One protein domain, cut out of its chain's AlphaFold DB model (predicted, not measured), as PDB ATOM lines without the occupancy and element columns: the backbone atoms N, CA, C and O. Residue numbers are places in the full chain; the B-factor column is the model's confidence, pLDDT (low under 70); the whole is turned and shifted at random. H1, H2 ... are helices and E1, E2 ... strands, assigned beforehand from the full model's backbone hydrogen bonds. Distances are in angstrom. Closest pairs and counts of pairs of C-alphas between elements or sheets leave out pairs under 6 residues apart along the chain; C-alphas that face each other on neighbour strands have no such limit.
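AT A GLANCE: This is residues 4 to 79 of the 85 residues of the protein "Site-specific DNA-methyltransferase (cytosine-N(4)-specific)" of Spirochaetales bacterium (UniProt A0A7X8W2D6). One long helix, H3, runs beside a loose framework of long links; the short helix H2 packs on its residues 70 to 78. H1 lies off to one end, where residues 10 to 15 stick out, and residues 38 to 60 lead from E1 to the start of H3. The 76 printed residues hold H1, H2, E1 and H3 in that order, mostly helix, with under half of the residues in named elements. The whole is loose, radius of gyration of the C-alphas 14.5 A, and only just elongated, spanning 44 by 22 by 18 A.

IN THESE COORDINATES: H1 is residues 4 to 8, from C-alpha 4 at (-6.884, 69.464, 161.516). H2 is residues 23 to 27 and E1 residues 35 to 37. H3, residues 61 to 78, is 25.9 A long and ends at C-alpha 78 at (-5.711, 85.343, 160.387).

HOW THE PARTS SIT: H2 and H3 touch, the closest C-alphas being those of Lys 24 and Ile 71, 5.9 A apart. H1 is apart from H2, E1 and H3. E1 pairs with no named strand. Every O i to N i+4 pair is within hydrogen-bond range in H1 and H2, and 12 of 14 in H3.

THE WHOLE: The C-alphas farthest apart, of Thr 12 and Lys 59, are 45.2 A apart. The printed part has no cut; the links H1 to H2 and E1 to H3 are long. Residues 48 to 54 have pLDDT under 70.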
ATOM      1  N   LYS A   4      -6.253  69.395 160.188       87.56
ATOM      2  CA  LYS A   4      -6.884  69.464 161.516       87.56
ATOM      3  C   LYS A   4      -7.266  70.878 161.973       87.56
ATOM      4  O   LYS A   4      -8.153  71.011 162.801       87.56
ATOM      5  N   ILE A   5      -6.614  71.927 161.459       92.56
ATOM      6  CA  ILE A   5      -6.939  73.318 161.824       92.56
ATOM      7  C   ILE A   5      -8.342  73.676 161.339       92.56
ATOM      8  O   ILE A   5      -9.148  74.196 162.102       92.56
ATOM      9  N   ASN A   6      -8.645  73.371 160.077       90.00
ATOM     10  CA  ASN A   6      -9.944  73.690 159.496       90.00
ATOM     11  C   ASN A   6     -11.059  72.859 160.132       90.00
ATOM     12  O   ASN A   6     -12.148  73.372 160.357       90.00
ATOM     13  N   GLU A   7     -10.781  71.596 160.454       91.50
ATOM     14  CA  GLU A   7     -11.713  70.745 161.201       91.50
ATOM     15  C   GLU A   7     -12.005  71.350 162.580       91.50
ATOM     16  O   GLU A   7     -13.165  71.524 162.939       91.50
ATOM     17  N   TYR A   8     -10.961  71.759 163.309       93.38
ATOM     18  CA  TYR A   8     -11.076  72.351 164.641       93.38
ATOM     19  C   TYR A   8     -11.885  73.651 164.665       93.38
ATOM     20  O   TYR A   8     -12.659  73.874 165.584       93.38
ATOM     21  N   LEU A   9     -11.769  74.494 163.638       89.94
ATOM     22  CA  LEU A   9     -12.537  75.742 163.561       89.94
ATOM     23  C   LEU A   9     -14.058  75.533 163.441       89.94
ATOM     24  O   LEU A   9     -14.804  76.496 163.587       89.94
ATOM     25  N   ASN A  10     -14.517  74.304 163.186       89.56
ATOM     26  CA  ASN A  10     -15.931  73.966 163.016       89.56
ATOM     27  C   ASN A  10     -16.494  73.084 164.145       89.56
ATOM     28  O   ASN A  10     -17.619  72.598 164.027       89.56
ATOM     29  N   ILE A  11     -15.740  72.841 165.222       91.56
ATOM     30  CA  ILE A  11     -16.222  72.036 166.355       91.56
ATOM     31  C   ILE A  11     -16.927  72.900 167.406       91.56
ATOM     32  O   ILE A  11     -16.727  74.107 167.484       91.56
ATOM     33  N   THR A  12     -17.721  72.258 168.261       91.19
ATOM     34  CA  THR A  12     -18.413  72.900 169.395       91.19
ATOM     35  C   THR A  12     -17.718  72.681 170.741       91.19
ATOM     36  O   THR A  12     -18.144  73.232 171.753       91.19
ATOM     37  N   THR A  13     -16.665  71.862 170.772       93.56
ATOM     38  CA  THR A  13     -15.906  71.547 171.991       93.56
ATOM     39  C   THR A  13     -14.943  72.676 172.352       93.56
ATOM     40  O   THR A  13     -14.515  73.429 171.480       93.56
ATOM     41  N   THR A  14     -14.519  72.726 173.613       91.69
ATOM     42  CA  THR A  14     -13.497  73.666 174.104       91.69
ATOM     43  C   THR A  14     -12.128  73.018 174.317       91.69
ATOM     44  O   THR A  14     -11.252  73.634 174.926       91.69
ATOM     45  N   ASP A  15     -11.937  71.774 173.873       94.56
ATOM     46  CA  ASP A  15     -10.669  71.067 174.050       94.56
ATOM     47  C   ASP A  15      -9.562  71.747 173.236       94.56
ATOM     48  O   ASP A  15      -9.774  72.043 172.065       94.56
ATOM     49  N   PRO A  16      -8.367  71.991 173.792       94.50
ATOM     50  CA  PRO A  16      -7.320  72.709 173.077       94.50
ATOM     51  C   PRO A  16      -6.706  71.881 171.937       94.50
ATOM     52  O   PRO A  16      -6.305  70.728 172.120       94.50
ATOM     53  N   LEU A  17      -6.514  72.508 170.772       94.00
ATOM     54  CA  LEU A  17      -5.717  71.942 169.680       94.00
ATOM     55  C   LEU A  17      -4.228  72.282 169.839       94.00
ATOM     56  O   LEU A  17      -3.817  73.434 169.698       94.00
ATOM     57  N   PHE A  18      -3.396  71.257 170.027       94.88
ATOM     58  CA  PHE A  18      -1.938  71.398 170.026       94.88
ATOM     59  C   PHE A  18      -1.343  71.085 168.651       94.88
ATOM     60  O   PHE A  18      -1.569  70.014 168.085       94.88
ATOM     61  N   ILE A  19      -0.527  72.006 168.132       94.44
ATOM     62  CA  ILE A  19       0.124  71.873 166.825       94.44
ATOM     63  C   ILE A  19       1.633  72.003 166.999       94.44
ATOM     64  O   ILE A  19       2.133  73.021 167.473       94.44
ATOM     65  N   LYS A  20       2.372  70.976 166.574       93.75
ATOM     66  CA  LYS A  20       3.835  71.004 166.505       93.75
ATOM     67  C   LYS A  20       4.267  71.397 165.097       93.75
ATOM     68  O   LYS A  20       4.001  70.664 164.148       93.75
ATOM     69  N   GLY A  21       4.972  72.514 164.965       91.69
ATOM     70  CA  GLY A  21       5.523  72.949 163.686       91.69
ATOM     71  C   GLY A  21       6.213  74.304 163.765       91.69
ATOM     72  O   GLY A  21       6.134  75.003 164.773       91.69
ATOM     73  N   ASP A  22       6.888  74.664 162.679       91.19
ATOM     74  CA  ASP A  22       7.382  76.020 162.459       91.19
ATOM     75  C   ASP A  22       6.193  76.989 162.336       91.19
ATOM     76  O   ASP A  22       5.287  76.770 161.528       91.19
ATOM     77  N   SER A  23       6.183  78.057 163.139       92.31
ATOM     78  CA  SER A  23       5.034  78.965 163.237       92.31
ATOM     79  C   SER A  23       4.712  79.637 161.905       92.31
ATOM     80  O   SER A  23       3.543  79.721 161.536       92.31
ATOM     81  N   LYS A  24       5.728  80.028 161.122       90.94
ATOM     82  CA  LYS A  24       5.544  80.588 159.774       90.94
ATOM     83  C   LYS A  24       4.783  79.627 158.860       90.94
ATOM     84  O   LYS A  24       3.980  80.065 158.038       90.94
ATOM     85  N   SER A  25       5.029  78.329 158.986       93.44
ATOM     86  CA  SER A  25       4.370  77.297 158.184       93.44
ATOM     87  C   SER A  25       2.974  76.947 158.704       93.44
ATOM     88  O   SER A  25       2.065  76.752 157.901       93.44
ATOM     89  N   VAL A  26       2.789  76.898 160.027       95.56
ATOM     90  CA  VAL A  26       1.491  76.618 160.669       95.56
ATOM     91  C   VAL A  26       0.492  77.743 160.399       95.56
ATOM     92  O   VAL A  26      -0.620  77.474 159.952       95.56
ATOM     93  N   LEU A  27       0.896  79.003 160.604       96.19
ATOM     94  CA  LEU A  27       0.020  80.171 160.446       96.19
ATOM     95  C   LEU A  27      -0.573  80.260 159.032       96.19
ATOM     96  O   LEU A  27      -1.747  80.583 158.879       96.19
ATOM     97  N   LYS A  28       0.194  79.887 157.999       95.62
ATOM     98  CA  LYS A  28      -0.269  79.852 156.597       95.62
ATOM     99  C   LYS A  28      -1.450  78.917 156.343       95.62
ATOM    100  O   LYS A  28      -2.160  79.106 155.362       95.62
ATOM    101  N   ALA A  29      -1.641  77.900 157.177       95.06
ATOM    102  CA  ALA A  29      -2.755  76.970 157.039       95.06
ATOM    103  C   ALA A  29      -4.010  77.401 157.809       95.06
ATOM    104  O   ALA A  29      -5.056  76.782 157.637       95.06
ATOM    105  N   ILE A  30      -3.915  78.449 158.631       96.31
ATOM    106  CA  ILE A  30      -5.060  79.030 159.328       96.31
ATOM    107  C   ILE A  30      -5.809  79.959 158.351       96.31
ATOM    108  O   ILE A  30      -5.168  80.806 157.711       96.31
ATOM    109  N   PRO A  31      -7.141  79.833 158.205       96.38
ATOM    110  CA  PRO A  31      -7.961  80.722 157.382       96.38
ATOM    111  C   PRO A  31      -7.851  82.197 157.785       96.38
ATOM    112  O   PRO A  31      -7.561  82.525 158.935       96.38
ATOM    113  N   LYS A  32      -8.096  83.101 156.829       98.06
ATOM    114  CA  LYS A  32      -8.173  84.537 157.129       98.06
ATOM    115  C   LYS A  32      -9.336  84.838 158.081       98.06
ATOM    116  O   LYS A  32     -10.317  84.101 158.059       98.06
ATOM    117  N   ASP A  33      -9.234  85.922 158.847       97.88
ATOM    118  CA  ASP A  33     -10.320  86.435 159.698       97.88
ATOM    119  C   ASP A  33     -10.969  85.358 160.600       97.88
ATOM    120  O   ASP A  33     -12.191  85.291 160.732       97.88
ATOM    121  N   SER A  34     -10.169  84.467 161.193       97.06
ATOM    122  CA  SER A  34     -10.666  83.295 161.931       97.06
ATOM    123  C   SER A  34     -10.352  83.308 163.425       97.06
ATOM    124  O   SER A  34     -11.024  82.607 164.180       97.06
ATOM    125  N   ILE A  35      -9.396  84.126 163.873       97.38
ATOM    126  CA  ILE A  35      -8.949  84.175 165.270       97.38
ATOM    127  C   ILE A  35      -9.369  85.494 165.930       97.38
ATOM    128  O   ILE A  35      -9.146  86.567 165.375       97.38
ATOM    129  N   ASP A  36      -9.959  85.415 167.124       97.62
ATOM    130  CA  ASP A  36     -10.401  86.587 167.895       97.62
ATOM    131  C   ASP A  36      -9.279  87.206 168.742       97.62
ATOM    132  O   ASP A  36      -9.204  88.421 168.890       97.62
ATOM    133  N   CYS A  37      -8.391  86.388 169.305       98.06
ATOM    134  CA  CYS A  37      -7.326  86.849 170.192       98.06
ATOM    135  C   CYS A  37      -6.045  86.057 169.943       98.06
ATOM    136  O   CYS A  37      -6.073  84.825 169.884       98.06
ATOM    137  N   ILE A  38      -4.923  86.761 169.803       98.12
ATOM    138  CA  ILE A  38      -3.605  86.162 169.599       98.12
ATOM    139  C   ILE A  38      -2.679  86.633 170.714       98.12
ATOM    140  O   ILE A  38      -2.394  87.815 170.846       98.12
ATOM    141  N   ILE A  39      -2.160  85.683 171.491       97.69
ATOM    142  CA  ILE A  39      -1.156  85.935 172.528       97.69
ATOM    143  C   ILE A  39       0.127  85.228 172.105       97.69
ATOM    144  O   ILE A  39       0.122  84.032 171.810       97.69
ATOM    145  N   THR A  40       1.243  85.954 172.062       94.50
ATOM    146  CA  THR A  40       2.537  85.389 171.656       94.50
ATOM    147  C   THR A  40       3.704  86.011 172.414       94.50
ATOM    148  O   THR A  40       3.630  87.131 172.911       94.50
ATOM    149  N   SER A  41       4.799  85.261 172.513       91.38
ATOM    150  CA  SER A  41       6.051  85.664 173.165       91.38
ATOM    151  C   SER A  41       7.232  85.384 172.225       91.38
ATOM    152  O   SER A  41       7.978  84.419 172.414       91.38
ATOM    153  N   PRO A  42       7.395  86.179 171.148       89.88
ATOM    154  CA  PRO A  42       8.437  85.927 170.165       89.88
ATOM    155  C   PRO A  42       9.824  86.104 170.810       89.88
ATOM    156  O   PRO A  42       9.969  86.861 171.774       89.88
ATOM    157  N   PRO A  43      10.873  85.436 170.296       87.56
ATOM    158  CA  PRO A  43      12.214  85.567 170.853       87.56
ATOM    159  C   PRO A  43      12.687  87.020 170.798       87.56
ATOM    160  O   PRO A  43      12.756  87.589 169.718       87.56
ATOM    161  N   TYR A  44      13.064  87.613 171.929       85.75
ATOM    162  CA  TYR A  44      13.575  88.985 171.942       85.75
ATOM    163  C   TYR A  44      14.978  89.091 171.334       85.75
ATOM    164  O   TYR A  44      15.835  88.229 171.557       85.75
ATOM    165  N   PHE A  45      15.234  90.193 170.626       86.00
ATOM    166  CA  PHE A  45      16.522  90.471 169.993       86.00
ATOM    167  C   PHE A  45      17.681  90.426 170.997       86.00
ATOM    168  O   PHE A  45      17.733  91.216 171.940       86.00
ATOM    169  N   ARG A  46      18.616  89.491 170.791       80.56
ATOM    170  CA  ARG A  46      19.868  89.303 171.548       80.56
ATOM    171  C   ARG A  46      19.721  89.163 173.068       80.56
ATOM    172  O   ARG A  46      20.713  89.266 173.783       80.56
ATOM    173  N   LYS A  47      18.516  88.913 173.586       73.69
ATOM    174  CA  LYS A  47      18.278  88.777 175.035       73.69
ATOM    175  C   LYS A  47      18.498  87.355 175.545       73.69
ATOM    176  O   LYS A  47      18.843  87.193 176.710       73.69
ATOM    177  N   ARG A  48      18.277  86.333 174.710       67.88
ATOM    178  CA  ARG A  48      18.467  84.918 175.066       67.88
ATOM    179  C   ARG A  48      18.946  84.109 173.870       67.88
ATOM    180  O   ARG A  48      18.382  84.211 172.782       67.88
ATOM    181  N   GLN A  49      19.950  83.275 174.108       64.38
ATOM    182  CA  GLN A  49      20.460  82.328 173.129       64.38
ATOM    183  C   GLN A  49      19.683  81.019 173.270       64.38
ATOM    184  O   GLN A  49      19.979  80.185 174.120       64.38
ATOM    185  N   TYR A  50      18.629  80.880 172.472       64.81
ATOM    186  CA  TYR A  50      17.973  79.589 172.263       64.81
ATOM    187  C   TYR A  50      18.789  78.760 171.255       64.81
ATOM    188  O   TYR A  50      19.742  79.279 170.664       64.81
ATOM    189  N   LEU A  51      18.430  77.484 171.056       61.62
ATOM    190  CA  LEU A  51      19.055  76.608 170.052       61.62
ATOM    191  C   LEU A  51      19.229  77.335 168.703       61.62
ATOM    192  O   LEU A  51      18.424  78.194 168.331       61.62
ATOM    193  N   ALA A  52      20.314  77.018 167.995       56.97
ATOM    194  CA  ALA A  52      20.761  77.760 166.819       56.97
ATOM    195  C   ALA A  52      19.648  77.932 165.761       56.97
ATOM    196  O   ALA A  52      18.973  76.971 165.403       56.97
ATOM    197  N   GLY A  53      19.484  79.158 165.242       60.72
ATOM    198  CA  GLY A  53      18.562  79.468 164.135       60.72
ATOM    199  C   GLY A  53      17.323  80.302 164.488       60.72
ATOM    200  O   GLY A  53      16.550  80.634 163.592       60.72
ATOM    201  N   VAL A  54      17.126  80.688 165.754       68.50
ATOM    202  CA  VAL A  54      15.976  81.524 166.157       68.50
ATOM    203  C   VAL A  54      16.099  82.988 165.711       68.50
ATOM    204  O   VAL A  54      17.190  83.559 165.666       68.50
ATOM    205  N   ILE A  55      14.951  83.631 165.461       71.38
ATOM    206  CA  ILE A  55      14.851  85.039 165.030       71.38
ATOM    207  C   ILE A  55      15.580  85.984 166.007       71.38
ATOM    208  O   ILE A  55      16.265  86.906 165.583       71.38
ATOM    209  N   GLY A  56      15.545  85.717 167.316       72.12
ATOM    210  CA  GLY A  56      16.225  86.545 168.324       72.12
ATOM    211  C   GLY A  56      17.759  86.600 168.212       72.12
ATOM    212  O   GLY A  56      18.369  87.481 168.813       72.12
ATOM    213  N   MET A  57      18.385  85.704 167.439       77.44
ATOM    214  CA  MET A  57      19.845  85.609 167.274       77.44
ATOM    215  C   MET A  57      20.355  86.183 165.943       77.44
ATOM    216  O   MET A  57      21.503  85.935 165.569       77.44
ATOM    217  N   LYS A  58      19.521  86.933 165.208       76.94
ATOM    218  CA  LYS A  58      19.940  87.592 163.964       76.94
ATOM    219  C   LYS A  58      21.101  88.562 164.185       76.94
ATOM    220  O   LYS A  58      21.241  89.154 165.257       76.94
ATOM    221  N   LYS A  59      21.945  88.717 163.157       79.69
ATOM    222  CA  LYS A  59      23.188  89.507 163.254       79.69
ATOM    223  C   LYS A  59      22.900  90.991 163.458       79.69
ATOM    224  O   LYS A  59      23.647  91.671 164.156       79.69
ATOM    225  N   SER A  60      21.815  91.473 162.861       87.50
ATOM    226  CA  SER A  60      21.376  92.859 162.933       87.50
ATOM    227  C   SER A  60      19.942  92.956 163.448       87.50
ATOM    228  O   SER A  60      19.158  92.004 163.358       87.50
ATOM    229  N   TYR A  61      19.590  94.119 163.996       89.50
ATOM    230  CA  TYR A  61      18.217  94.371 164.429       89.50
ATOM    231  C   TYR A  61      17.263  94.417 163.226       89.50
ATOM    232  O   TYR A  61      16.104  94.043 163.360       89.50
ATOM    233  N   GLN A  62      17.745  94.827 162.049       93.56
ATOM    234  CA  GLN A  62      16.964  94.856 160.815       93.56
ATOM    235  C   GLN A  62      16.527  93.446 160.427       93.56
ATOM    236  O   GLN A  62      15.337  93.203 160.273       93.56
ATOM    237  N   GLU A  63      17.461  92.492 160.384       89.19
ATOM    238  CA  GLU A  63      17.149  91.102 160.041       89.19
ATOM    239  C   GLU A  63      16.195  90.484 161.084       89.19
ATOM    240  O   GLU A  63      15.293  89.720 160.737       89.19
ATOM    241  N   TYR A  64      16.338  90.845 162.365       90.69
ATOM    242  CA  TYR A  64      15.384  90.471 163.415       90.69
ATOM    243  C   TYR A  64      13.968  90.999 163.130       90.69
ATOM    244  O   TYR A  64      13.016  90.215 163.135       90.69
ATOM    245  N   ILE A  65      13.832  92.300 162.852       93.62
ATOM    246  CA  ILE A  65      12.544  92.945 162.565       93.62
ATOM    247  C   ILE A  65      11.923  92.382 161.286       93.62
ATOM    248  O   ILE A  65      10.747  92.035 161.294       93.62
ATOM    249  N   GLU A  66      12.694  92.214 160.214       93.81
ATOM    250  CA  GLU A  66      12.219  91.642 158.949       93.81
ATOM    251  C   GLU A  66      11.641  90.237 159.147       93.81
ATOM    252  O   GLU A  66      10.545  89.932 158.675       93.81
ATOM    253  N   ASN A  67      12.336  89.384 159.904       91.44
ATOM    254  CA  ASN A  67      11.845  88.041 160.204       91.44
ATOM    255  C   ASN A  67      10.607  88.066 161.108       91.44
ATOM    256  O   ASN A  67       9.695  87.262 160.910       91.44
ATOM    257  N   LEU A  68      10.545  88.984 162.074       93.94
ATOM    258  CA  LEU A  68       9.373  89.149 162.928       93.94
ATOM    259  C   LEU A  68       8.152  89.619 162.119       93.94
ATOM    260  O   LEU A  68       7.061  89.080 162.289       93.94
ATOM    261  N   LEU A  69       8.338  90.555 161.184       95.81
ATOM    262  CA  LEU A  69       7.276  91.071 160.318       95.81
ATOM    263  C   LEU A  69       6.689  90.001 159.392       95.81
ATOM    264  O   LEU A  69       5.498  90.047 159.099       95.81
ATOM    265  N   ILE A  70       7.473  88.998 158.981       95.06
ATOM    266  CA  ILE A  70       6.949  87.838 158.239       95.06
ATOM    267  C   ILE A  70       5.892  87.093 159.064       95.06
ATOM    268  O   ILE A  70       4.866  86.689 158.521       95.06
ATOM    269  N   ILE A  71       6.130  86.918 160.367       96.00
ATOM    270  CA  ILE A  71       5.180  86.267 161.276       96.00
ATOM    271  C   ILE A  71       3.984  87.184 161.540       96.00
ATOM    272  O   ILE A  71       2.844  86.744 161.413       96.00
ATOM    273  N   ILE A  72       4.233  88.462 161.845       97.06
ATOM    274  CA  ILE A  72       3.177  89.449 162.123       97.06
ATOM    275  C   ILE A  72       2.235  89.610 160.925       97.06
ATOM    276  O   ILE A  72       1.029  89.741 161.110       97.06
ATOM    277  N   LYS A  73       2.741  89.535 159.690       97.94
ATOM    278  CA  LYS A  73       1.906  89.596 158.484       97.94
ATOM    279  C   LYS A  73       0.900  88.444 158.411       97.94
ATOM    280  O   LYS A  73      -0.246  88.661 158.026       97.94
ATOM    281  N   GLU A  74       1.311  87.233 158.782       98.00
ATOM    282  CA  GLU A  74       0.392  86.093 158.845       98.00
ATOM    283  C   GLU A  74      -0.570  86.205 160.032       98.00
ATOM    284  O   GLU A  74      -1.747  85.911 159.862       98.00
ATOM    285  N   ILE A  75      -0.107  86.693 161.190       97.94
ATOM    286  CA  ILE A  75      -0.959  87.006 162.353       97.94
ATOM    287  C   ILE A  75      -2.073  87.980 161.953       97.94
ATOM    288  O   ILE A  75      -3.243  87.696 162.180       97.94
ATOM    289  N   TYR A  76      -1.725  89.082 161.287       98.06
ATOM    290  CA  TYR A  76      -2.697  90.062 160.806       98.06
ATOM    291  C   TYR A  76      -3.707  89.447 159.831       98.06
ATOM    292  O   TYR A  76      -4.893  89.731 159.917       98.06
ATOM    293  N   ARG A  77      -3.261  88.566 158.923       98.38
ATOM    294  CA  ARG A  77      -4.148  87.895 157.962       98.38
ATOM    295  C   ARG A  77      -5.201  87.019 158.648       98.38
ATOM    296  O   ARG A  77      -6.314  86.913 158.141       98.38
ATOM    297  N   ILE A  78      -4.832  86.317 159.718       97.94
ATOM    298  CA  ILE A  78      -5.711  85.343 160.387       97.94
ATOM    299  C   ILE A  78      -6.565  85.970 161.488       97.94
ATOM    300  O   ILE A  78      -7.567  85.375 161.882       97.94
ATOM    301  N   LEU A  79      -6.173  87.140 161.990       98.56
ATOM    302  CA  LEU A  79      -6.927  87.886 162.985       98.56
ATOM    303  C   LEU A  79      -8.216  88.425 162.359       98.56
ATOM    304  O   LEU A  79      -8.206  88.954 161.251       98.56
TER     305      LEU A  79